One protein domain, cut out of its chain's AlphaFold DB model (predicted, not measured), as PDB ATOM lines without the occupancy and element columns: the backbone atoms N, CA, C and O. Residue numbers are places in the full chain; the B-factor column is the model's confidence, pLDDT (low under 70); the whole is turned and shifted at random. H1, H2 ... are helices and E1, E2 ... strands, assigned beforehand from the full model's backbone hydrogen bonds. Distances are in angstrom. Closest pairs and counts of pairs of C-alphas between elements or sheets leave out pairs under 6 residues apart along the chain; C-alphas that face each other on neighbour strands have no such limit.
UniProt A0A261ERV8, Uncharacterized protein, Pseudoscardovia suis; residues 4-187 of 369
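AT A GLANCE: This is residues 4 to 187 of the 369 residues of an uncharacterized protein of Pseudoscardovia suis (UniProt A0A261ERV8). A strongly twisted sheet of six strands makes the core, with helices H1 and H3 packed on one face and the shorter H2 on the other, by edge strand E3. H1 covers the E3 E2 E1 part, H3 the E6 E5 part. The 184 printed residues include three named helices and six named strands, ordered E1 E2 E3 H1 H2 E4 E5 E6 H3. The class is mixed, in three layers, helices on both faces of a sheet; the whole is compact, radius of gyration of the C-alphas 16.0 A, spanning 45 by 42 by 34 A.

HOW THE PARTS SIT: The antiparallel sheet runs E3, residues 53 to 63, E2, 37 to 44, E1, 25 to 30, E4, 122 to 127, E5, 132 to 137, E6, 155 to 160. E1 E2 E3 and E4 E5 E6 are meanders, each strand the antiparallel neighbour of the one before. Between E1 and E4, N 26 and O 124 are within hydrogen-bond range at 2.9 A; in the hairpin E2 and E3, N 39 and O 61 at 2.9 A. H1, residues 70 to 86, and H3, residues 165 to 185, are on the same face and touch at a steep tilt of 59 degrees, opposite ways, H3 with residues 165 to 173 alone; their closest C-alphas, Gly 74 and Gly 169, are 3.9 A apart. H2, residues 97 to 108, is on the opposite face at a height over the sheet of 9.6 A. Every O i to N i+4 pair is within hydrogen-bond range in H1, H2 and H3.

IN THESE COORDINATES: E1 begins at C-alpha 25, (239.040, 235.129, 258.834). E2 is 22.6 A long, H1 24.1 A. E3, 21.9 A, bends by 80 degrees at residue 58. H3, 30.2 A, ends at C-alpha 185, (252.774, 216.910, 239.745).

THE WHOLE: The farthest C-alphas, Gly 89 and Gly 187, are 47.0 A apart. The printed part has no cut. The links H2 to E4 and E5 to E6 are long. Of the printed residues, 53 have pLDDT under 70, among them 5 to 14, 108 to 120 and 140 to 152.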
ATOM      1  N   THR A   4     250.324 249.397 254.626       74.62
ATOM      2  CA  THR A   4     248.915 249.396 255.034       74.62
ATOM      3  C   THR A   4     248.031 250.002 253.944       74.62
ATOM      4  O   THR A   4     248.476 250.813 253.115       74.62
ATOM      5  N   ILE A   5     246.756 249.610 253.926       65.88
ATOM      6  CA  ILE A   5     245.745 250.295 253.115       65.88
ATOM      7  C   ILE A   5     245.294 251.546 253.886       65.88
ATOM      8  O   ILE A   5     244.879 251.413 255.038       65.88
ATOM      9  N   PRO A   6     245.369 252.753 253.293       62.12
ATOM     10  CA  PRO A   6     244.849 253.960 253.928       62.12
ATOM     11  C   PRO A   6     243.376 253.793 254.312       62.12
ATOM     12  O   PRO A   6     242.572 253.282 253.529       62.12
ATOM     13  N   SER A   7     243.011 254.242 255.513       57.53
ATOM     14  CA  SER A   7     241.630 254.203 256.012       57.53
ATOM     15  C   SER A   7     240.685 255.144 255.254       57.53
ATOM     16  O   SER A   7     239.471 254.977 255.304       57.53
ATOM     17  N   ASP A   8     241.236 256.137 254.555       52.84
ATOM     18  CA  ASP A   8     240.557 257.213 253.833       52.84
ATOM     19  C   ASP A   8     240.628 257.037 252.308       52.84
ATOM     20  O   ASP A   8     240.723 258.005 251.552       52.84
ATOM     21  N   PHE A   9     240.562 255.788 251.839       58.16
ATOM     22  CA  PHE A   9     240.642 255.468 250.419       58.16
ATOM     23  C   PHE A   9     239.588 256.239 249.601       58.16
ATOM     24  O   PHE A   9     238.379 256.024 249.743       58.16
ATOM     25  N   SER A  10     240.043 257.145 248.730       50.19
ATOM     26  CA  SER A  10     239.188 258.040 247.944       50.19
ATOM     27  C   SER A  10     238.572 257.317 246.742       50.19
ATOM     28  O   SER A  10     238.850 257.647 245.590       50.19
ATOM     29  N   SER A  11     237.762 256.285 246.974       53.84
ATOM     30  CA  SER A  11     237.022 255.669 245.874       53.84
ATOM     31  C   SER A  11     235.806 256.519 245.502       53.84
ATOM     32  O   SER A  11     235.100 257.064 246.354       53.84
ATOM     33  N   ALA A  12     235.527 256.609 244.199       50.75
ATOM     34  CA  ALA A  12     234.293 257.205 243.685       50.75
ATOM     35  C   ALA A  12     233.045 256.377 244.061       50.75
ATOM     36  O   ALA A  12     231.918 256.868 243.984       50.75
ATOM     37  N   ARG A  13     233.239 255.120 244.487       58.41
ATOM     38  CA  ARG A  13     232.190 254.162 244.827       58.41
ATOM     39  C   ARG A  13     232.172 253.905 246.334       58.41
ATOM     40  O   ARG A  13     232.796 252.972 246.827       58.41
ATOM     41  N   ARG A  14     231.403 254.707 247.072       66.19
ATOM     42  CA  ARG A  14     231.135 254.438 248.493       66.19
ATOM     43  C   ARG A  14     230.247 253.203 248.620       66.19
ATOM     44  O   ARG A  14     229.058 253.257 248.310       66.19
ATOM     45  N   LEU A  15     230.837 252.091 249.040       74.25
ATOM     46  CA  LEU A  15     230.093 250.904 249.446       74.25
ATOM     47  C   LEU A  15     229.439 251.157 250.819       74.25
ATOM     48  O   LEU A  15     229.969 251.954 251.597       74.25
ATOM     49  N   PRO A  16     228.301 250.514 251.139       81.50
ATOM     50  CA  PRO A  16     227.704 250.630 252.467       81.50
ATOM     51  C   PRO A  16     228.724 250.196 253.526       81.50
ATOM     52  O   PRO A  16     229.429 249.214 253.297       81.50
ATOM     53  N   PRO A  17     228.839 250.879 254.673       84.75
ATOM     54  CA  PRO A  17     229.755 250.439 255.715       84.75
ATOM     55  C   PRO A  17     229.316 249.089 256.310       84.75
ATOM     56  O   PRO A  17     228.226 248.581 256.025       84.75
ATOM     57  N   VAL A  18     230.189 248.487 257.111       86.75
ATOM     58  CA  VAL A  18     229.962 247.201 257.780       86.75
ATOM     59  C   VAL A  18     230.376 247.298 259.247       86.75
ATOM     60  O   VAL A  18     231.287 248.050 259.584       86.75
ATOM     61  N   GLU A  19     229.681 246.572 260.116       88.62
ATOM     62  CA  GLU A  19     229.994 246.490 261.543       88.62
ATOM     63  C   GLU A  19     230.927 245.308 261.821       88.62
ATOM     64  O   GLU A  19     230.744 244.219 261.274       88.62
ATOM     65  N   ILE A  20     231.927 245.510 262.676       88.25
ATOM     66  CA  ILE A  20     232.839 244.448 263.107       88.25
ATOM     67  C   ILE A  20     232.156 243.605 264.189       88.25
ATOM     68  O   ILE A  20     231.906 244.081 265.292       88.25
ATOM     69  N   ALA A  21     231.890 242.332 263.896       85.94
ATOM     70  CA  ALA A  21     231.278 241.389 264.840       85.94
ATOM     71  C   ALA A  21     232.299 240.545 265.637       85.94
ATOM     72  O   ALA A  21     231.900 239.680 266.417       85.94
ATOM     73  N   GLY A  22     233.598 240.772 265.421       85.38
ATOM     74  CA  GLY A  22     234.707 239.961 265.933       85.38
ATOM     75  C   GLY A  22     235.459 239.245 264.813       85.38
ATOM     76  O   GLY A  22     235.014 239.234 263.659       85.38
ATOM     77  N   PHE A  23     236.605 238.645 265.147       87.25
ATOM     78  CA  PHE A  23     237.462 238.049 264.132       87.25
ATOM     79  C   PHE A  23     236.835 236.786 263.541       87.25
ATOM     80  O   PHE A  23     236.412 235.870 264.259       87.25
ATOM     81  N   ARG A  24     236.840 236.686 262.208       83.00
ATOM     82  CA  ARG A  24     236.382 235.481 261.507       83.00
ATOM     83  C   ARG A  24     237.475 234.842 260.674       83.00
ATOM     84  O   ARG A  24     237.741 233.644 260.821       83.00
ATOM     85  N   CYS A  25     238.056 235.620 259.775       89.38
ATOM     86  CA  CYS A  25     239.040 235.129 258.834       89.38
ATOM     87  C   CYS A  25     239.808 236.261 258.163       89.38
ATOM     88  O   CYS A  25     239.352 237.398 258.110       89.38
ATOM     89  N   VAL A  26     240.913 235.890 257.530       91.56
ATOM     90  CA  VAL A  26     241.624 236.732 256.569       91.56
ATOM     91  C   VAL A  26     241.779 236.002 255.240       91.56
ATOM     92  O   VAL A  26     241.903 234.772 255.202       91.56
ATOM     93  N   PHE A  27     241.828 236.754 254.143       90.75
ATOM     94  CA  PHE A  27     242.334 236.241 252.875       90.75
ATOM     95  C   PHE A  27     243.814 236.557 252.744       90.75
ATOM     96  O   PHE A  27     244.214 237.715 252.708       90.75
ATOM     97  N   VAL A  28     244.628 235.521 252.593       90.44
ATOM     98  CA  VAL A  28     246.057 235.657 252.340       90.44
ATOM     99  C   VAL A  28     246.323 235.436 250.855       90.44
ATOM    100  O   VAL A  28     246.289 234.301 250.376       90.44
ATOM    101  N   GLY A  29     246.552 236.510 250.105       85.75
ATOM    102  CA  GLY A  29     246.901 236.479 248.684       85.75
ATOM    103  C   GLY A  29     248.409 236.440 248.463       85.75
ATOM    104  O   GLY A  29     249.142 237.171 249.119       85.75
ATOM    105  N   ARG A  30     248.868 235.611 247.519       81.81
ATOM    106  CA  ARG A  30     250.268 235.566 247.076       81.81
ATOM    107  C   ARG A  30     250.416 236.246 245.717       81.81
ATOM    108  O   ARG A  30     249.663 235.958 244.782       81.81
ATOM    109  N   GLY A  31     251.378 237.150 245.599       72.25
ATOM    110  CA  GLY A  31     251.721 237.845 244.366       72.25
ATOM    111  C   GLY A  31     252.375 236.900 243.360       72.25
ATOM    112  O   GLY A  31     253.242 236.103 243.709       72.25
ATOM    113  N   ARG A  32     251.973 236.995 242.087       64.81
ATOM    114  CA  ARG A  32     252.457 236.111 241.005       64.81
ATOM    115  C   ARG A  32     253.904 236.361 240.561       64.81
ATOM    116  O   ARG A  32     254.494 235.482 239.947       64.81
ATOM    117  N   LEU A  33     254.449 237.553 240.822       60.56
ATOM    118  CA  LEU A  33     255.704 238.018 240.210       60.56
ATOM    119  C   LEU A  33     256.939 237.852 241.094       60.56
ATOM    120  O   LEU A  33     257.998 237.490 240.591       60.56
ATOM    121  N   ARG A  34     256.832 238.185 242.384       64.69
ATOM    122  CA  ARG A  34     257.989 238.254 243.291       64.69
ATOM    123  C   ARG A  34     257.808 237.478 244.589       64.69
ATOM    124  O   ARG A  34     258.745 237.411 245.363       64.69
ATOM    125  N   GLY A  35     256.651 236.849 244.806       71.12
ATOM    126  CA  GLY A  35     256.364 236.137 246.055       71.12
ATOM    127  C   GLY A  35     255.922 237.048 247.203       71.12
ATOM    128  O   GLY A  35     255.949 236.614 248.347       71.12
ATOM    129  N   ASP A  36     255.503 238.285 246.912       82.44
ATOM    130  CA  ASP A  36     254.892 239.180 247.901       82.44
ATOM    131  C   ASP A  36     253.590 238.577 248.448       82.44
ATOM    132  O   ASP A  36     252.919 237.797 247.765       82.44
ATOM    133  N   PHE A  37     253.186 238.979 249.647       86.88
ATOM    134  CA  PHE A  37     251.923 238.553 250.244       86.88
ATOM    135  C   PHE A  37     251.051 239.740 250.627       86.88
ATOM    136  O   PHE A  37     251.536 240.816 250.961       86.88
ATOM    137  N   VAL A  38     249.740 239.525 250.615       87.25
ATOM    138  CA  VAL A  38     248.775 240.435 251.226       87.25
ATOM    139  C   VAL A  38     247.876 239.652 252.153       87.25
ATOM    140  O   VAL A  38     247.343 238.614 251.770       87.25
ATOM    141  N   VAL A  39     247.684 240.180 253.354       90.69
ATOM    142  CA  VAL A  39     246.666 239.737 254.297       90.69
ATOM    143  C   VAL A  39     245.522 240.740 254.221       90.69
ATOM    144  O   VAL A  39     245.673 241.882 254.646       90.69
ATOM    145  N   PHE A  40     244.399 240.329 253.641       89.06
ATOM    146  CA  PHE A  40     243.159 241.094 253.634       89.06
ATOM    147  C   PHE A  40     242.313 240.692 254.836       89.06
ATOM    148  O   PHE A  40     241.935 239.525 254.967       89.06
ATOM    149  N   ASN A  41     242.003 241.661 255.688       90.88
ATOM    150  CA  ASN A  41     241.107 241.463 256.813       90.88
ATOM    151  C   ASN A  41     239.647 241.412 256.342       90.88
ATOM    152  O   ASN A  41     239.236 242.244 255.526       90.88
ATOM    153  N   CYS A  42     238.871 240.444 256.834       89.06
ATOM    154  CA  CYS A  42     237.515 240.179 256.367       89.06
ATOM    155  C   CYS A  42     236.515 240.065 257.516       89.06
ATOM    156  O   CYS A  42     236.666 239.234 258.411       89.06
ATOM    157  N   VAL A  43     235.418 240.812 257.404       85.44
ATOM    158  CA  VAL A  43     234.320 240.808 258.378       85.44
ATOM    159  C   VAL A  43     233.024 240.290 257.754       85.44
ATOM    160  O   VAL A  43     232.886 240.197 256.529       85.44
ATOM    161  N   LEU A  44     232.072 239.905 258.605       74.88
ATOM    162  CA  LEU A  44     230.754 239.428 258.187       74.88
ATOM    163  C   LEU A  44     229.804 240.605 257.947       74.88
ATOM    164  O   LEU A  44     229.724 241.523 258.756       74.88
ATOM    165  N   GLU A  45     229.038 240.551 256.863       67.19
ATOM    166  CA  GLU A  45     227.909 241.456 256.646       67.19
ATOM    167  C   GLU A  45     226.677 241.014 257.484       67.19
ATOM    168  O   GLU A  45     226.335 239.832 257.523       67.19
ATOM    169  N   PRO A  46     225.980 241.904 258.210       56.03
ATOM    170  CA  PRO A  46     224.804 241.496 258.980       56.03
ATOM    171  C   PRO A  46     223.609 241.177 258.061       56.03
ATOM    172  O   PRO A  46     223.111 242.065 257.374       56.03
ATOM    173  N   GLY A  47     223.111 239.933 258.085       54.28
ATOM    174  CA  GLY A  47     221.846 239.535 257.445       54.28
ATOM    175  C   GLY A  47     221.944 238.308 256.527       54.28
ATOM    176  O   GLY A  47     222.667 238.325 255.540       54.28
ATOM    177  N   ASP A  48     221.140 237.286 256.843       41.56
ATOM    178  CA  ASP A  48     220.963 235.970 256.193       41.56
ATOM    179  C   ASP A  48     222.063 234.908 256.356       41.56
ATOM    180  O   ASP A  48     223.250 235.148 256.224       41.56
ATOM    181  N   ASN A  49     221.648 233.657 256.588       40.97
ATOM    182  CA  ASN A  49     222.478 232.486 256.936       40.97
ATOM    183  C   ASN A  49     223.500 232.020 255.860       40.97
ATOM    184  O   ASN A  49     224.050 230.922 255.963       40.97
ATOM    185  N   HIS A  50     223.772 232.842 254.841       45.12
ATOM    186  CA  HIS A  50     224.717 232.606 253.742       45.12
ATOM    187  C   HIS A  50     225.539 233.867 253.389       45.12
ATOM    188  O   HIS A  50     225.765 234.158 252.216       45.12
ATOM    189  N   VAL A  51     225.956 234.637 254.398       54.62
ATOM    190  CA  VAL A  51     226.573 235.960 254.215       54.62
ATOM    191  C   VAL A  51     227.906 235.934 253.427       54.62
ATOM    192  O   VAL A  51     228.798 235.151 253.774       54.62
ATOM    193  N   PRO A  52     228.103 236.830 252.436       60.75
ATOM    194  CA  PRO A  52     229.408 237.104 251.826       60.75
ATOM    195  C   PRO A  52     230.395 237.757 252.817       60.75
ATOM    196  O   PRO A  52     230.061 238.691 253.540       60.75
ATOM    197  N   MET A  53     231.646 237.293 252.834       77.50
ATOM    198  CA  MET A  53     232.728 237.958 253.572       77.50
ATOM    199  C   MET A  53     233.119 239.248 252.844       77.50
ATOM    200  O   MET A  53     233.297 239.227 251.625       77.50
ATOM    201  N   VAL A  54     233.272 240.356 253.573       82.69
ATOM    202  CA  VAL A  54     233.692 241.642 252.999       82.69
ATOM    203  C   VAL A  54     235.071 242.030 253.517       82.69
ATOM    204  O   VAL A  54     235.316 242.022 254.721       82.69
ATOM    205  N   CYS A  55     235.983 242.372 252.606       86.50
ATOM    206  CA  CYS A  55     237.297 242.882 252.981       86.50
ATOM    207  C   CYS A  55     237.188 244.319 253.504       86.50
ATOM    208  O   CYS A  55     236.425 245.125 252.963       86.50
ATOM    209  N   ILE A  56     237.985 244.656 254.513       86.62
ATOM    210  CA  ILE A  56     238.096 246.010 255.067       86.62
ATOM    211  C   ILE A  56     239.550 246.498 254.981       86.62
ATOM    212  O   ILE A  56     240.478 245.696 255.088       86.62
ATOM    213  N   PRO A  57     239.790 247.805 254.769       83.44
ATOM    214  CA  PRO A  57     241.152 248.329 254.694       83.44
ATOM    215  C   PRO A  57     241.873 248.223 256.046       83.44
ATOM    216  O   PRO A  57     243.082 248.006 256.092       83.44
ATOM    217  N   ALA A  58     241.132 248.333 257.151       84.50
ATOM    218  CA  ALA A  58     241.690 248.264 258.491       84.50
ATOM    219  C   ALA A  58     242.147 246.840 258.847       84.50
ATOM    220  O   ALA A  58     241.424 245.869 258.632       84.50
ATOM    221  N   GLY A  59     243.371 246.714 259.364       82.56
ATOM    222  CA  GLY A  59     244.005 245.416 259.623       82.56
ATOM    223  C   GLY A  59     244.534 244.706 258.370       82.56
ATOM    224  O   GLY A  59     245.196 243.680 258.502       82.56
ATOM    225  N   SER A  60     244.308 245.245 257.164       87.12
ATOM    226  CA  SER A  60     244.872 244.696 255.928       87.12
ATOM    227  C   SER A  60     246.299 245.194 255.693       87.12
ATOM    228  O   SER A  60     246.570 246.399 255.763       87.12
ATOM    229  N   VAL A  61     247.215 244.277 255.371       88.44
ATOM    230  CA  VAL A  61     248.642 244.584 255.190       88.44
ATOM    231  C   VAL A  61     249.250 243.881 253.985       88.44
ATOM    232  O   VAL A  61     248.960 242.724 253.691       88.44
ATOM    233  N   GLY A  62     250.143 244.592 253.309       87.88
ATOM    234  CA  GLY A  62     251.040 244.079 252.291       87.88
ATOM    235  C   GLY A  62     252.427 243.781 252.850       87.88
ATOM    236  O   GLY A  62     252.995 244.590 253.591       87.88
ATOM    237  N   ILE A  63     252.971 242.635 252.453       88.12
ATOM    238  CA  ILE A  63     254.260 242.092 252.868       88.12
ATOM    239  C   ILE A  63     255.133 241.942 251.613       88.12
ATOM    240  O   ILE A  63     254.870 241.061 250.789       88.12
ATOM    241  N   PRO A  64     256.143 242.810 251.438       84.81
ATOM    242  CA  PRO A  64     257.135 242.679 250.374       84.81
ATOM    243  C   PRO A  64     257.880 241.344 250.450       84.81
ATOM    244  O   PRO A  64     258.197 240.889 251.546       84.81
ATOM    245  N   HIS A  65     258.174 240.730 249.302       82.50
ATOM    246  CA  HIS A  65     258.800 239.404 249.206       82.50
ATOM    247  C   HIS A  65     260.098 239.220 250.007       82.50
ATOM    248  O   HIS A  65     260.352 238.129 250.506       82.50
ATOM    249  N   ASP A  66     260.910 240.266 250.149       82.12
ATOM    250  CA  ASP A  66     262.168 240.267 250.903       82.12
ATOM    251  C   ASP A  66     261.963 240.218 252.425       82.12
ATOM    252  O   ASP A  66     262.908 239.971 253.170       82.12
ATOM    253  N   LEU A  67     260.727 240.427 252.877       86.38
ATOM    254  CA  LEU A  67     260.311 240.372 254.276       86.38
ATOM    255  C   LEU A  67     259.374 239.191 254.561       86.38
ATOM    256  O   LEU A  67     258.863 239.077 255.670       86.38
ATOM    257  N   VAL A  68     259.084 238.341 253.571       85.62
ATOM    258  CA  VAL A  68     258.168 237.213 253.761       85.62
ATOM    259  C   VAL A  68     258.888 236.079 254.482       85.62
ATOM    260  O   VAL A  68     259.698 235.361 253.900       85.62
ATOM    261  N   ASP A  69     258.505 235.865 255.734       91.06
ATOM    262  CA  ASP A  69     258.761 234.645 256.489       91.06
ATOM    263  C   ASP A  69     257.514 234.232 257.295       91.06
ATOM    264  O   ASP A  69     256.472 234.901 257.279       91.06
ATOM    265  N   ALA A  70     257.599 233.075 257.955       93.94
ATOM    266  CA  ALA A  70     256.499 232.516 258.733       93.94
ATOM    267  C   ALA A  70     256.082 233.440 259.892       93.94
ATOM    268  O   ALA A  70     254.892 233.672 260.097       93.94
ATOM    269  N   GLU A  71     257.044 234.023 260.603       96.31
ATOM    270  CA  GLU A  71     256.787 234.924 261.731       96.31
ATOM    271  C   GLU A  71     256.079 236.210 261.279       96.31
ATOM    272  O   GLU A  71     255.074 236.621 261.861       96.31
ATOM    273  N   THR A  72     256.541 236.820 260.190       94.50
ATOM    274  CA  THR A  72     255.992 238.054 259.621       94.50
ATOM    275  C   THR A  72     254.569 237.841 259.115       94.50
ATOM    276  O   THR A  72     253.676 238.650 259.390       94.50
ATOM    277  N   LEU A  73     254.329 236.734 258.404       93.44
ATOM    278  CA  LEU A  73     253.002 236.395 257.900       93.44
ATOM    279  C   LEU A  73     252.034 236.070 259.044       93.44
ATOM    280  O   LEU A  73     250.903 236.553 259.049       93.44
ATOM    281  N   GLY A  74     252.481 235.303 260.039       95.62
ATOM    282  CA  GLY A  74     251.695 234.996 261.229       95.62
ATOM    283  C   GLY A  74     251.350 236.230 262.054       95.62
ATOM    284  O   GLY A  74     250.201 236.401 262.457       95.62
ATOM    285  N   THR A  75     252.314 237.135 262.230       96.12
ATOM    286  CA  THR A  75     252.126 238.412 262.929       96.12
ATOM    287  C   THR A  75     251.065 239.264 262.239       96.12
ATOM    288  O   THR A  75     250.197 239.825 262.901       96.12
ATOM    289  N   ALA A  76     251.071 239.327 260.904       94.31
ATOM    290  CA  ALA A  76     250.038 240.034 260.149       94.31
ATOM    291  C   ALA A  76     248.630 239.455 260.381       94.31
ATOM    292  O   ALA A  76     247.672 240.212 260.535       94.31
ATOM    293  N   ILE A  77     248.502 238.125 260.450       95.12
ATOM    294  CA  ILE A  77     247.222 237.448 260.711       95.12
ATOM    295  C   ILE A  77     246.743 237.719 262.145       95.12
ATOM    296  O   ILE A  77     245.570 238.028 262.352       95.12
ATOM    297  N   LEU A  78     247.642 237.639 263.132       94.25
ATOM    298  CA  LEU A  78     247.317 237.928 264.530       94.25
ATOM    299  C   LEU A  78     246.944 239.398 264.736       94.25
ATOM    300  O   LEU A  78     245.958 239.673 265.404       94.25
ATOM    301  N   ASN A  79     247.639 240.332 264.084       93.31
ATOM    302  CA  ASN A  79     247.300 241.754 264.145       93.31
ATOM    303  C   ASN A  79     245.900 242.047 263.585       93.31
ATOM    304  O   ASN A  79     245.186 242.875 264.145       93.31
ATOM    305  N   ALA A  80     245.488 241.375 262.503       92.31
ATOM    306  CA  ALA A  80     244.128 241.501 261.974       92.31
ATOM    307  C   ALA A  80     243.085 240.983 262.978       92.31
ATOM    308  O   ALA A  80     242.077 241.643 263.223       92.31
ATOM    309  N   ARG A  81     243.366 239.845 263.627       91.62
ATOM    310  CA  ARG A  81     242.529 239.319 264.710       91.62
ATOM    311  C   ARG A  81     242.432 240.286 265.884       91.62
ATOM    312  O   ARG A  81     241.327 240.599 266.310       91.62
ATOM    313  N   ASP A  82     243.559 240.754 266.402       92.06
ATOM    314  CA  ASP A  82     243.592 241.639 267.565       92.06
ATOM    315  C   ASP A  82     242.899 242.976 267.267       92.06
ATOM    316  O   ASP A  82     242.219 243.538 268.132       92.06
ATOM    317  N   TYR A  83     243.000 243.465 266.026       91.94
ATOM    318  CA  TYR A  83     242.236 244.618 265.560       91.94
ATOM    319  C   TYR A  83     240.725 244.354 265.623       91.94
ATOM    320  O   TYR A  83     240.009 245.118 266.266       91.94
ATOM    321  N   ASP A  84     240.238 243.269 265.020       90.94
ATOM    322  CA  ASP A  84     238.804 242.958 264.999       90.94
ATOM    323  C   ASP A  84     238.231 242.747 266.406       90.94
ATOM    324  O   ASP A  84     237.162 243.266 266.725       90.94
ATOM    325  N   GLU A  85     238.952 242.029 267.271       90.62
ATOM    326  CA  GLU A  85     238.535 241.772 268.655       90.62
ATOM    327  C   GLU A  85     238.508 243.055 269.503       90.62
ATOM    328  O   GLU A  85     237.646 243.216 270.367       90.62
ATOM    329  N   SER A  86     239.416 244.003 269.249       92.50
ATOM    330  CA  SER A  86     239.439 245.294 269.956       92.50
ATOM    331  C   SER A  86     238.434 246.319 269.418       92.50
ATOM    332  O   SER A  86     238.176 247.318 270.089       92.50
ATOM    333  N   HIS A  87     237.842 246.074 268.245       92.31
ATOM    334  CA  HIS A  87     236.935 247.002 267.562       92.31
ATOM    335  C   HIS A  87     235.536 246.413 267.325       92.31
ATOM    336  O   HIS A  87     234.812 246.883 266.446       92.31
ATOM    337  N   ILE A  88     235.118 245.414 268.110       91.00
ATOM    338  CA  ILE A  88     233.757 244.859 268.049       91.00
ATOM    339  C   ILE A  88     232.714 245.982 268.212       91.00
ATOM    340  O   ILE A  88     232.789 246.793 269.136       91.00
ATOM    341  N   GLY A  89     231.737 246.028 267.304       89.19
ATOM    342  CA  GLY A  89     230.694 247.056 267.221       89.19
ATOM    343  C   GLY A  89     231.099 248.320 266.452       89.19
ATOM    344  O   GLY A  89     230.268 249.202 266.234       89.19
ATOM    345  N   ALA A  90     232.358 248.442 266.019       90.00
ATOM    346  CA  ALA A  90     232.791 249.570 265.203       90.00
ATOM    347  C   ALA A  90     232.250 249.458 263.771       90.00
ATOM    348  O   ALA A  90     232.281 248.393 263.152       90.00
ATOM    349  N   VAL A  91     231.807 250.589 263.223       88.56
ATOM    350  CA  VAL A  91     231.342 250.699 261.836       88.56
ATOM    351  C   VAL A  91     232.500 251.168 260.958       88.56
ATOM    352  O   VAL A  91     232.990 252.288 261.107       88.56
ATOM    353  N   VAL A  92     232.926 250.319 260.025       85.62
ATOM    354  CA  VAL A  92     234.073 250.553 259.141       85.62
ATOM    355  C   VAL A  92     233.670 250.564 257.670       85.62
ATOM    356  O   VAL A  92     232.654 249.999 257.259       85.62
ATOM    357  N   GLN A  93     234.469 251.246 256.851       85.12
ATOM    358  CA  GLN A  93     234.278 251.267 255.403       85.12
ATOM    359  C   GLN A  93     234.686 249.924 254.790       85.12
ATOM    360  O   GLN A  93     235.701 249.345 255.177       85.12
ATOM    361  N   ARG A  94     233.921 249.450 253.802       84.88
ATOM    362  CA  ARG A  94     234.325 248.291 252.994       84.88
ATOM    363  C   ARG A  94     235.472 248.680 252.072       84.88
ATOM    364  O   ARG A  94     235.509 249.798 251.560       84.88
ATOM    365  N   MET A  95     236.375 247.738 251.838       81.75
ATOM    366  CA  MET A  95     237.454 247.895 250.874       81.75
ATOM    367  C   MET A  95     236.878 247.804 249.450       81.75
ATOM    368  O   MET A  95     236.295 246.773 249.107       81.75
ATOM    369  N   PRO A  96     237.003 248.854 248.623       77.19
ATOM    370  CA  PRO A  96     236.643 248.781 247.211       77.19
ATOM    371  C   PRO A  96     237.713 247.992 246.432       77.19
ATOM    372  O   PRO A  96     238.866 247.922 246.867       77.19
ATOM    373  N   ASP A  97     237.360 247.417 245.278       74.38
ATOM    374  CA  ASP A  97     238.290 246.615 244.460       74.38
ATOM    375  C   ASP A  97     239.554 247.419 244.095       74.38
ATOM    376  O   ASP A  97     240.675 246.910 244.170       74.38
ATOM    377  N   GLU A  98     239.386 248.714 243.812       74.75
ATOM    378  CA  GLU A  98     240.459 249.650 243.466       74.75
ATOM    379  C   GLU A  98     241.485 249.826 244.600       74.75
ATOM    380  O   GLU A  98     242.658 250.087 244.338       74.75
ATOM    381  N   ALA A  99     241.080 249.648 245.864       75.25
ATOM    382  CA  ALA A  99     242.007 249.705 246.995       75.25
ATOM    383  C   ALA A  99     242.942 248.490 247.036       75.25
ATOM    384  O   ALA A  99     244.114 248.620 247.397       75.25
ATOM    385  N   GLY A 100     242.451 247.319 246.621       73.75
ATOM    386  CA  GLY A 100     243.282 246.130 246.447       73.75
ATOM    387  C   GLY A 100     244.274 246.279 245.289       73.75
ATOM    388  O   GLY A 100     245.420 245.834 245.395       73.75
ATOM    389  N   GLU A 101     243.861 246.934 244.200       74.88
ATOM    390  CA  GLU A 101     244.725 247.220 243.046       74.88
ATOM    391  C   GLU A 101     245.816 248.253 243.365       74.88
ATOM    392  O   GLU A 101     246.969 248.080 242.969       74.88
ATOM    393  N   ASP A 102     245.489 249.298 244.122       76.25
ATOM    394  CA  ASP A 102     246.467 250.284 244.585       76.25
ATOM    395  C   ASP A 102     247.475 249.686 245.571       76.25
ATOM    396  O   ASP A 102     248.678 249.921 245.445       76.25
ATOM    397  N   LEU A 103     247.016 248.861 246.521       75.12
ATOM    398  CA  LEU A 103     247.922 248.138 247.414       75.12
ATOM    399  C   LEU A 103     248.885 247.250 246.611       75.12
ATOM    400  O   LEU A 103     250.085 247.243 246.881       75.12
ATOM    401  N   TYR A 104     248.379 246.541 245.597       72.44
ATOM    402  CA  TYR A 104     249.210 245.760 244.683       72.44
ATOM    403  C   TYR A 104     250.246 246.629 243.958       72.44
ATOM    404  O   TYR A 104     251.429 246.281 243.928       72.44
ATOM    405  N   SER A 105     249.823 247.764 243.400       74.06
ATOM    406  CA  SER A 105     250.704 248.712 242.712       74.06
ATOM    407  C   SER A 105     251.816 249.217 243.633       74.06
ATOM    408  O   SER A 105     252.990 249.184 243.266       74.06
ATOM    409  N   ARG A 106     251.483 249.586 244.876       76.00
ATOM    410  CA  ARG A 106     252.462 250.040 245.873       76.00
ATOM    411  C   ARG A 106     253.433 248.942 246.308       76.00
ATOM    412  O   ARG A 106     254.609 249.234 246.496       76.00
ATOM    413  N   LEU A 107     252.968 247.699 246.448       73.94
ATOM    414  CA  LEU A 107     253.824 246.558 246.802       73.94
ATOM    415  C   LEU A 107     254.783 246.175 245.677       73.94
ATOM    416  O   LEU A 107     255.942 245.859 245.925       73.94
ATOM    417  N   THR A 108     254.301 246.190 244.436       65.44
ATOM    418  CA  THR A 108     255.040 245.631 243.294       65.44
ATOM    419  C   THR A 108     255.741 246.681 242.433       65.44
ATOM    420  O   THR A 108     256.585 246.331 241.604       65.44
ATOM    421  N   GLY A 109     255.401 247.962 242.603       68.81
ATOM    422  CA  GLY A 109     255.830 249.062 241.737       68.81
ATOM    423  C   GLY A 109     255.257 248.986 240.317       68.81
ATOM    424  O   GLY A 109     255.771 249.657 239.423       68.81
ATOM    425  N   GLN A 110     254.247 248.141 240.082       65.19
ATOM    426  CA  GLN A 110     253.633 247.933 238.770       65.19
ATOM    427  C   GLN A 110     252.364 248.781 238.615       65.19
ATOM    428  O   GLN A 110     251.565 248.849 239.547       65.19
ATOM    429  N   PRO A 111     252.134 249.404 237.444       60.00
ATOM    430  CA  PRO A 111     250.961 250.238 237.223       60.00
ATOM    431  C   PRO A 111     249.648 249.449 237.329       60.00
ATOM    432  O   PRO A 111     249.550 248.292 236.918       60.00
ATOM    433  N   VAL A 112     248.620 250.126 237.847       57.56
ATOM    434  CA  VAL A 112     247.245 249.623 237.945       57.56
ATOM    435  C   VAL A 112     246.681 249.427 236.538       57.56
ATOM    436  O   VAL A 112     246.587 250.375 235.759       57.56
ATOM    437  N   GLY A 113     246.304 248.197 236.192       48.22
ATOM    438  CA  GLY A 113     245.671 247.917 234.909       48.22
ATOM    439  C   GLY A 113     245.823 246.471 234.468       48.22
ATOM    440  O   GLY A 113     246.903 246.057 234.058       48.22
ATOM    441  N   LYS A 114     244.681 245.772 234.450       42.31
ATOM    442  CA  LYS A 114     244.434 244.368 234.065       42.31
ATOM    443  C   LYS A 114     244.475 243.382 235.240       42.31
ATOM    444  O   LYS A 114     245.486 242.761 235.525       42.31
ATOM    445  N   THR A 115     243.296 243.214 235.848       43.38
ATOM    446  CA  THR A 115     242.819 242.016 236.567       43.38
ATOM    447  C   THR A 115     243.786 241.396 237.580       43.38
ATOM    448  O   THR A 115     244.579 240.534 237.221       43.38
ATOM    449  N   GLY A 116     243.613 241.747 238.860       50.81
ATOM    450  CA  GLY A 116     243.869 240.882 240.024       50.81
ATOM    451  C   GLY A 116     245.060 239.924 239.914       50.81
ATOM    452  O   GLY A 116     244.883 238.721 239.728       50.81
ATOM    453  N   ASN A 117     246.269 240.455 240.089       55.38
ATOM    454  CA  ASN A 117     247.536 239.711 240.042       55.38
ATOM    455  C   ASN A 117     247.845 238.900 241.314       55.38
ATOM    456  O   ASN A 117     248.969 238.427 241.503       55.38
ATOM    457  N   TRP A 118     246.853 238.710 242.180       61.50
ATOM    458  CA  TRP A 118     246.936 237.776 243.292       61.50
ATOM    459  C   TRP A 118     246.605 236.372 242.768       61.50
ATOM    460  O   TRP A 118     245.728 236.191 241.915       61.50
ATOM    461  N   SER A 119     247.339 235.343 243.197       61.50
ATOM    462  CA  SER A 119     246.841 233.972 243.037       61.50
ATOM    463  C   SER A 119     245.503 233.838 243.753       61.50
ATOM    464  O   SER A 119     245.190 234.644 244.634       61.50
ATOM    465  N   ALA A 120     244.747 232.780 243.455       62.81
ATOM    466  CA  ALA A 120     243.659 232.402 244.348       62.81
ATOM    467  C   ALA A 120     244.178 232.386 245.807       62.81
ATOM    468  O   ALA A 120     245.316 231.986 246.078       62.81
ATOM    469  N   THR A 121     243.396 232.963 246.711       74.94
ATOM    470  CA  THR A 121     243.820 233.294 248.075       74.94
ATOM    471  C   THR A 121     243.776 232.056 248.965       74.94
ATOM    472  O   THR A 121     242.976 231.143 248.746       74.94
ATOM    473  N   CYS A 122     244.632 232.007 249.982       80.69
ATOM    474  CA  CYS A 122     244.468 231.093 251.105       80.69
ATOM    475  C   CYS A 122     243.517 231.754 252.107       80.69
ATOM    476  O   CYS A 122     243.794 232.850 252.586       80.69
ATOM    477  N   LEU A 123     242.378 231.125 252.390       87.88
ATOM    478  CA  LEU A 123     241.460 231.580 253.430       87.88
ATOM    479  C   LEU A 123     241.945 231.043 254.779       87.88
ATOM    480  O   LEU A 123     242.045 229.829 254.951       87.88
ATOM    481  N   VAL A 124     242.220 231.932 255.731       90.12
ATOM    482  CA  VAL A 124     242.642 231.557 257.085       90.12
ATOM    483  C   VAL A 124     241.536 231.919 258.059       90.12
ATOM    484  O   VAL A 124     241.233 233.093 258.239       90.12
ATOM    485  N   CYS A 125     240.935 230.913 258.686       89.50
ATOM    486  CA  CYS A 125     239.835 231.073 259.633       89.50
ATOM    487  C   CYS A 125     240.273 230.691 261.046       89.50
ATOM    488  O   CYS A 125     241.000 229.710 261.225       89.50
ATOM    489  N   TYR A 126     239.732 231.388 262.044       87.38
ATOM    490  CA  TYR A 126     239.760 230.930 263.431       87.38
ATOM    491  C   TYR A 126     238.388 230.387 263.830       87.38
ATOM    492  O   TYR A 126     237.350 230.997 263.559       87.38
ATOM    493  N   TYR A 127     238.377 229.226 264.480       85.06
ATOM    494  CA  TYR A 127     237.174 228.585 265.002       85.06
ATOM    495  C   TYR A 127     237.264 228.505 266.530       85.06
ATOM    496  O   TYR A 127     237.731 227.492 267.063       85.06
ATOM    497  N   PRO A 128     236.795 229.544 267.250       78.31
ATOM    498  CA  PRO A 128     236.863 229.595 268.709       78.31
ATOM    499  C   PRO A 128     236.174 228.403 269.381       78.31
ATOM    500  O   PRO A 128     236.640 227.923 270.406       78.31
ATOM    501  N   GLN A 129     235.097 227.886 268.775       82.06
ATOM    502  CA  GLN A 129     234.288 226.801 269.346       82.06
ATOM    503  C   GLN A 129     235.074 225.497 269.518       82.06
ATOM    504  O   GLN A 129     234.737 224.681 270.369       82.06
ATOM    505  N   ILE A 130     236.099 225.296 268.690       83.75
ATOM    506  CA  ILE A 130     236.944 224.098 268.695       83.75
ATOM    507  C   ILE A 130     238.417 224.433 268.958       83.75
ATOM    508  O   ILE A 130     239.257 223.543 268.871       83.75
ATOM    509  N   GLY A 131     238.729 225.702 269.253       86.19
ATOM    510  CA  GLY A 131     240.078 226.183 269.542       86.19
ATOM    511  C   GLY A 131     241.088 225.844 268.447       86.19
ATOM    512  O   GLY A 131     242.155 225.319 268.760       86.19
ATOM    513  N   LYS A 132     240.750 226.086 267.174       92.50
ATOM    514  CA  LYS A 132     241.622 225.775 266.030       92.50
ATOM    515  C   LYS A 132     241.677 226.892 265.005       92.50
ATOM    516  O   LYS A 132     240.670 227.546 264.727       92.50
ATOM    517  N   TRP A 133     242.834 227.005 264.370       93.81
ATOM    518  CA  TRP A 133     243.001 227.710 263.111       93.81
ATOM    519  C   TRP A 133     242.896 226.746 261.940       93.81
ATOM    520  O   TRP A 133     243.220 225.561 262.057       93.81
ATOM    521  N   LYS A 134     242.449 227.262 260.798       94.12
ATOM    522  CA  LYS A 134     242.376 226.511 259.552       94.12
ATOM    523  C   LYS A 134     242.829 227.367 258.385       94.12
ATOM    524  O   LYS A 134     242.225 228.406 258.133       94.12
ATOM    525  N   ALA A 135     243.829 226.896 257.652       93.00
ATOM    526  CA  ALA A 135     244.185 227.420 256.341       93.00
ATOM    527  C   ALA A 135     243.484 226.592 255.261       93.00
ATOM    528  O   ALA A 135     243.497 225.360 255.295       93.00
ATOM    529  N   ILE A 136     242.862 227.266 254.299       90.06
ATOM    530  CA  ILE A 136     242.166 226.660 253.168       90.06
ATOM    531  C   ILE A 136     242.694 227.317 251.900       90.06
ATOM    532  O   ILE A 136     242.231 228.381 251.485       90.06
ATOM    533  N   ARG A 137     243.657 226.656 251.257       87.25
ATOM    534  CA  ARG A 137     244.063 226.976 249.890       87.25
ATOM    535  C   ARG A 137     243.463 225.951 248.942       87.25
ATOM    536  O   ARG A 137     243.845 224.783 248.934       87.25
ATOM    537  N   GLU A 138     242.522 226.399 248.130       82.25
ATOM    538  CA  GLU A 138     241.930 225.555 247.097       82.25
ATOM    539  C   GLU A 138     242.834 225.518 245.865       82.25
ATOM    540  O   GLU A 138     243.413 226.534 245.469       82.25
ATOM    541  N   ALA A 139     242.968 224.349 245.243       70.62
ATOM    542  CA  ALA A 139     243.743 224.247 244.016       70.62
ATOM    543  C   ALA A 139     243.093 225.106 242.917       70.62
ATOM    544  O   ALA A 139     241.865 225.094 242.792       70.62
ATOM    545  N   PRO A 140     243.869 225.856 242.118       63.84
ATOM    546  CA  PRO A 140     243.307 226.602 241.002       63.84
ATOM    547  C   PRO A 140     242.633 225.647 240.004       63.84
ATOM    548  O   PRO A 140     243.137 224.566 239.678       63.84
ATOM    549  N   SER A 141     241.458 226.049 239.538       55.59
ATOM    550  CA  SER A 141     240.669 225.335 238.540       55.59
ATOM    551  C   SER A 141     241.141 225.678 237.132       55.59
ATOM    552  O   SER A 141     241.706 226.735 236.879       55.59
ATOM    553  N   LEU A 142     240.858 224.781 236.188       46.41
ATOM    554  CA  LEU A 142     241.153 224.980 234.767       46.41
ATOM    555  C   LEU A 142     240.042 225.719 234.012       46.41
ATOM    556  O   LEU A 142     240.195 225.996 232.826       46.41
ATOM    557  N   ARG A 143     238.904 226.008 234.662       43.03
ATOM    558  CA  ARG A 143     237.754 226.638 233.991       43.03
ATOM    559  C   ARG A 143     238.000 228.118 233.698       43.03
ATOM    560  O   ARG A 143     237.500 228.620 232.694       43.03
ATOM    561  N   TRP A 144     238.730 228.815 234.573       44.53
ATOM    562  CA  TRP A 144     239.003 230.245 234.440       44.53
ATOM    563  C   TRP A 144     240.173 230.691 235.321       44.53
ATOM    564  O   TRP A 144     240.413 230.112 236.380       44.53
ATOM    565  N   VAL A 145     240.842 231.775 234.923       44.22
ATOM    566  CA  VAL A 145     241.801 232.480 235.784       44.22
ATOM    567  C   VAL A 145     241.042 232.971 237.021       44.22
ATOM    568  O   VAL A 145     240.120 233.768 236.887       44.22
ATOM    569  N   ASN A 146     241.428 232.495 238.209       50.16
ATOM    570  CA  ASN A 146     240.784 232.745 239.515       50.16
ATOM    571  C   ASN A 146     239.596 231.829 239.879       50.16
ATOM    572  O   ASN A 146     238.979 232.048 240.919       50.16
ATOM    573  N   ASP A 147     239.289 230.794 239.092       56.53
ATOM    574  CA  ASP A 147     238.416 229.707 239.560       56.53
ATOM    575  C   ASP A 147     239.221 228.697 240.398       56.53
ATOM    576  O   ASP A 147     240.437 228.561 240.245       56.53
ATOM    577  N   VAL A 148     238.541 227.950 241.263       62.78
ATOM    578  CA  VAL A 148     239.135 227.013 242.228       62.78
ATOM    579  C   VAL A 148     238.402 225.670 242.216       62.78
ATOM    580  O   VAL A 148     237.205 225.589 241.932       62.78
ATOM    581  N   ASP A 149     239.129 224.583 242.467       64.81
ATOM    582  CA  ASP A 149     238.574 223.235 242.589       64.81
ATOM    583  C   ASP A 149     238.494 222.826 244.062       64.81
ATOM    584  O   ASP A 149     239.432 222.284 244.652       64.81
ATOM    585  N   THR A 150     237.323 223.071 244.646       66.88
ATOM    586  CA  THR A 150     237.017 222.850 246.068       66.88
ATOM    587  C   THR A 150     237.027 221.371 246.486       66.88
ATOM    588  O   THR A 150     236.992 221.045 247.678       66.88
ATOM    589  N   ARG A 151     237.077 220.445 245.517       65.50
ATOM    590  CA  ARG A 151     237.180 218.997 245.766       65.50
ATOM    591  C   ARG A 151     238.598 218.596 246.156       65.50
ATOM    592  O   ARG A 151     238.779 217.580 246.824       65.50
ATOM    593  N   ILE A 152     239.596 219.380 245.753       68.06
ATOM    594  CA  ILE A 152     240.998 219.118 246.055       68.06
ATOM    595  C   ILE A 152     241.316 219.707 247.427       68.06
ATOM    596  O   ILE A 152     241.347 220.917 247.627       68.06
ATOM    597  N   ARG A 153     241.563 218.817 248.390       79.50
ATOM    598  CA  ARG A 153     241.729 219.155 249.812       79.50
ATOM    599  C   ARG A 153     243.198 219.278 250.251       79.50
ATOM    600  O   ARG A 153     243.453 219.426 251.439       79.50
ATOM    601  N   VAL A 154     244.164 219.217 249.324       77.56
ATOM    602  CA  VAL A 154     245.610 219.145 249.650       77.56
ATOM    603  C   VAL A 154     246.155 220.395 250.341       77.56
ATOM    604  O   VAL A 154     247.104 220.289 251.109       77.56
ATOM    605  N   GLY A 155     245.548 221.559 250.097       84.25
ATOM    606  CA  GLY A 155     245.909 222.826 250.737       84.25
ATOM    607  C   GLY A 155     245.142 223.118 252.026       84.25
ATOM    608  O   GLY A 155     245.176 224.254 252.492       84.25
ATOM    609  N   ILE A 156     244.414 222.147 252.590       91.06
ATOM    610  CA  ILE A 156     243.716 222.329 253.869       91.06
ATOM    611  C   ILE A 156     244.619 221.890 255.013       91.06
ATOM    612  O   ILE A 156     245.031 220.733 255.070       91.06
ATOM    613  N   LEU A 157     244.876 222.811 255.939       93.38
ATOM    614  CA  LEU A 157     245.693 222.590 257.130       93.38
ATOM    615  C   LEU A 157     244.996 223.141 258.365       93.38
ATOM    616  O   LEU A 157     244.198 224.074 258.271       93.38
ATOM    617  N   GLU A 158     245.306 222.559 259.517       94.62
ATOM    618  CA  GLU A 158     244.800 222.990 260.815       94.62
ATOM    619  C   GLU A 158     245.948 223.041 261.818       94.62
ATOM    620  O   GLU A 158     246.821 222.171 261.808       94.62
ATOM    621  N   CYS A 159     245.908 224.018 262.720       93.31
ATOM    622  CA  CYS A 159     246.775 224.062 263.892       93.31
ATOM    623  C   CYS A 159     245.975 224.483 265.145       93.31
ATOM    624  O   CYS A 159     244.857 225.008 265.022       93.31
ATOM    625  N   PRO A 160     246.473 224.188 266.362       92.94
ATOM    626  CA  PRO A 160     245.805 224.574 267.607       92.94
ATOM    627  C   PRO A 160     245.586 226.091 267.723       92.94
ATOM    628  O   PRO A 160     246.311 226.880 267.142       92.94
ATOM    629  N   GLY A 161     244.594 226.529 268.495       86.69
ATOM    630  CA  GLY A 161     244.239 227.949 268.620       86.69
ATOM    631  C   GLY A 161     245.276 228.813 269.344       86.69
ATOM    632  O   GLY A 161     245.333 230.015 269.102       86.69
ATOM    633  N   GLY A 162     246.082 228.202 270.218       87.25
ATOM    634  CA  GLY A 162     247.104 228.872 271.032       87.25
ATOM    635  C   GLY A 162     248.497 228.928 270.403       87.25
ATOM    636  O   GLY A 162     249.461 229.142 271.130       87.25
ATOM    637  N   VAL A 163     248.607 228.671 269.098       90.81
ATOM    638  CA  VAL A 163     249.879 228.717 268.366       90.81
ATOM    639  C   VAL A 163     250.423 230.141 268.249       90.81
ATOM    640  O   VAL A 163     249.661 231.112 268.244       90.81
ATOM    641  N   GLY A 164     251.747 230.251 268.140       94.31
ATOM    642  CA  GLY A 164     252.437 231.518 267.893       94.31
ATOM    643  C   GLY A 164     252.328 231.999 266.441       94.31
ATOM    644  O   GLY A 164     251.782 231.308 265.576       94.31
ATOM    645  N   ALA A 165     252.880 233.185 266.166       96.19
ATOM    646  CA  ALA A 165     252.931 233.760 264.823       96.19
ATOM    647  C   ALA A 165     253.661 232.830 263.836       96.19
ATOM    648  O   ALA A 165     253.078 232.463 262.817       96.19
ATOM    649  N   GLU A 166     254.870 232.372 264.162       96.44
ATOM    650  CA  GLU A 166     255.653 231.453 263.327       96.44
ATOM    651  C   GLU A 166     254.859 230.219 262.870       96.44
ATOM    652  O   GLU A 166     254.799 229.911 261.681       96.44
ATOM    653  N   GLU A 167     254.179 229.531 263.789       95.88
ATOM    654  CA  GLU A 167     253.376 228.343 263.472       95.88
ATOM    655  C   GLU A 167     252.162 228.681 262.589       95.88
ATOM    656  O   GLU A 167     251.820 227.927 261.671       95.88
ATOM    657  N   LEU A 168     251.518 229.827 262.829       95.50
ATOM    658  CA  LEU A 168     250.369 230.282 262.049       95.50
ATOM    659  C   LEU A 168     250.764 230.670 260.618       95.50
ATOM    660  O   LEU A 168     250.098 230.262 259.663       95.50
ATOM    661  N   GLY A 169     251.854 231.418 260.442       95.56
ATOM    662  CA  GLY A 169     252.364 231.758 259.115       95.56
ATOM    663  C   GLY A 169     252.966 230.552 258.397       95.56
ATOM    664  O   GLY A 169     252.729 230.374 257.201       95.56
ATOM    665  N   GLY A 170     253.641 229.659 259.125       94.81
ATOM    666  CA  GLY A 170     254.149 228.389 258.606       94.81
ATOM    667  C   GLY A 170     253.034 227.505 258.045       94.81
ATOM    668  O   GLY A 170     253.171 226.969 256.945       94.81
ATOM    669  N   MET A 171     251.883 227.433 258.724       95.56
ATOM    670  CA  MET A 171     250.692 226.753 258.204       95.56
ATOM    671  C   MET A 171     250.236 227.344 256.860       95.56
ATOM    672  O   MET A 171     249.867 226.599 255.954       95.56
ATOM    673  N   VAL A 172     250.258 228.665 256.687       94.19
ATOM    674  CA  VAL A 172     249.858 229.283 255.413       94.19
ATOM    675  C   VAL A 172     250.862 228.979 254.302       94.19
ATOM    676  O   VAL A 172     250.457 228.616 253.195       94.19
ATOM    677  N   LEU A 173     252.162 229.075 254.584       91.19
ATOM    678  CA  LEU A 173     253.214 228.763 253.612       91.19
ATOM    679  C   LEU A 173     253.165 227.290 253.179       91.19
ATOM    680  O   LEU A 173     253.193 227.003 251.982       91.19
ATOM    681  N   GLU A 174     252.985 226.366 254.124       90.56
ATOM    682  CA  GLU A 174     252.810 224.934 253.853       90.56
ATOM    683  C   GLU A 174     251.543 224.666 253.021       90.56
ATOM    684  O   GLU A 174     251.548 223.843 252.104       90.56
ATOM    685  N   SER A 175     250.450 225.393 253.283       89.81
ATOM    686  CA  SER A 175     249.206 225.296 252.506       89.81
ATOM    687  C   SER A 175     249.442 225.644 251.031       89.81
ATOM    688  O   SER A 175     249.007 224.905 250.140       89.81
ATOM    689  N   TYR A 176     250.189 226.722 250.763       86.69
ATOM    690  CA  TYR A 176     250.618 227.087 249.412       86.69
ATOM    691  C   TYR A 176     251.565 226.046 248.808       86.69
ATOM    692  O   TYR A 176     251.327 225.608 247.685       86.69
ATOM    693  N   ALA A 177     252.577 225.593 249.548       84.06
ATOM    694  CA  ALA A 177     253.553 224.617 249.067       84.06
ATOM    695  C   ALA A 177     252.900 223.287 248.653       84.06
ATOM    696  O   ALA A 177     253.238 222.721 247.612       84.06
ATOM    697  N   ARG A 178     251.903 222.802 249.407       80.50
ATOM    698  CA  ARG A 178     251.151 221.583 249.056       80.50
ATOM    699  C   ARG A 178     250.360 221.729 247.767       80.50
ATOM    700  O   ARG A 178     250.313 220.787 246.973       80.50
ATOM    701  N   VAL A 179     249.735 222.887 247.560       79.06
ATOM    702  CA  VAL A 179     248.999 223.180 246.324       79.06
ATOM    703  C   VAL A 179     249.959 223.350 245.154       79.06
ATOM    704  O   VAL A 179     249.694 222.789 244.096       79.06
ATOM    705  N   ASP A 180     251.094 224.017 245.345       76.62
ATOM    706  CA  ASP A 180     252.123 224.173 244.316       76.62
ATOM    707  C   ASP A 180     252.702 222.825 243.889       76.62
ATOM    708  O   ASP A 180     252.746 222.518 242.699       76.62
ATOM    709  N   ALA A 181     253.067 221.977 244.851       65.69
ATOM    710  CA  ALA A 181     253.567 220.635 244.582       65.69
ATOM    711  C   ALA A 181     252.501 219.757 243.907       65.69
ATOM    712  O   ALA A 181     252.812 218.953 243.030       65.69
ATOM    713  N   TRP A 182     251.228 219.907 244.291       70.75
ATOM    714  CA  TRP A 182     250.128 219.242 243.598       70.75
ATOM    715  C   TRP A 182     249.984 219.752 242.159       70.75
ATOM    716  O   TRP A 182     249.872 218.939 241.247       70.75
ATOM    717  N   CYS A 183     250.041 221.063 241.930       67.25
ATOM    718  CA  CYS A 183     249.983 221.658 240.599       67.25
ATOM    719  C   CYS A 183     251.143 221.177 239.718       67.25
ATOM    720  O   CYS A 183     250.887 220.709 238.611       67.25
ATOM    721  N   ALA A 184     252.374 221.187 240.233       60.88
ATOM    722  CA  ALA A 184     253.558 220.700 239.531       60.88
ATOM    723  C   ALA A 184     253.408 219.230 239.109       60.88
ATOM    724  O   ALA A 184     253.522 218.921 237.926       60.88
ATOM    725  N   ARG A 185     253.016 218.339 240.037       55.03
ATOM    726  CA  ARG A 185     252.774 216.910 239.745       55.03
ATOM    727  C   ARG A 185     251.656 216.646 238.732       55.03
ATOM    728  O   ARG A 185     251.554 215.533 238.231       55.03
ATOM    729  N   ASN A 186     250.787 217.625 238.490       55.12
ATOM    730  CA  ASN A 186     249.659 217.511 237.565       55.12
ATOM    731  C   ASN A 186     249.828 218.398 236.319       55.12
ATOM    732  O   ASN A 186     248.870 218.563 235.558       55.12
ATOM    733  N   GLY A 187     251.009 218.993 236.111       52.31
ATOM    734  CA  GLY A 187     251.300 219.810 234.934       52.31
ATOM    735  C   GLY A 187     250.594 221.162 234.884       52.31
ATOM    736  O   GLY A 187     250.305 221.670 233.799       52.31
TER     737      GLY A 187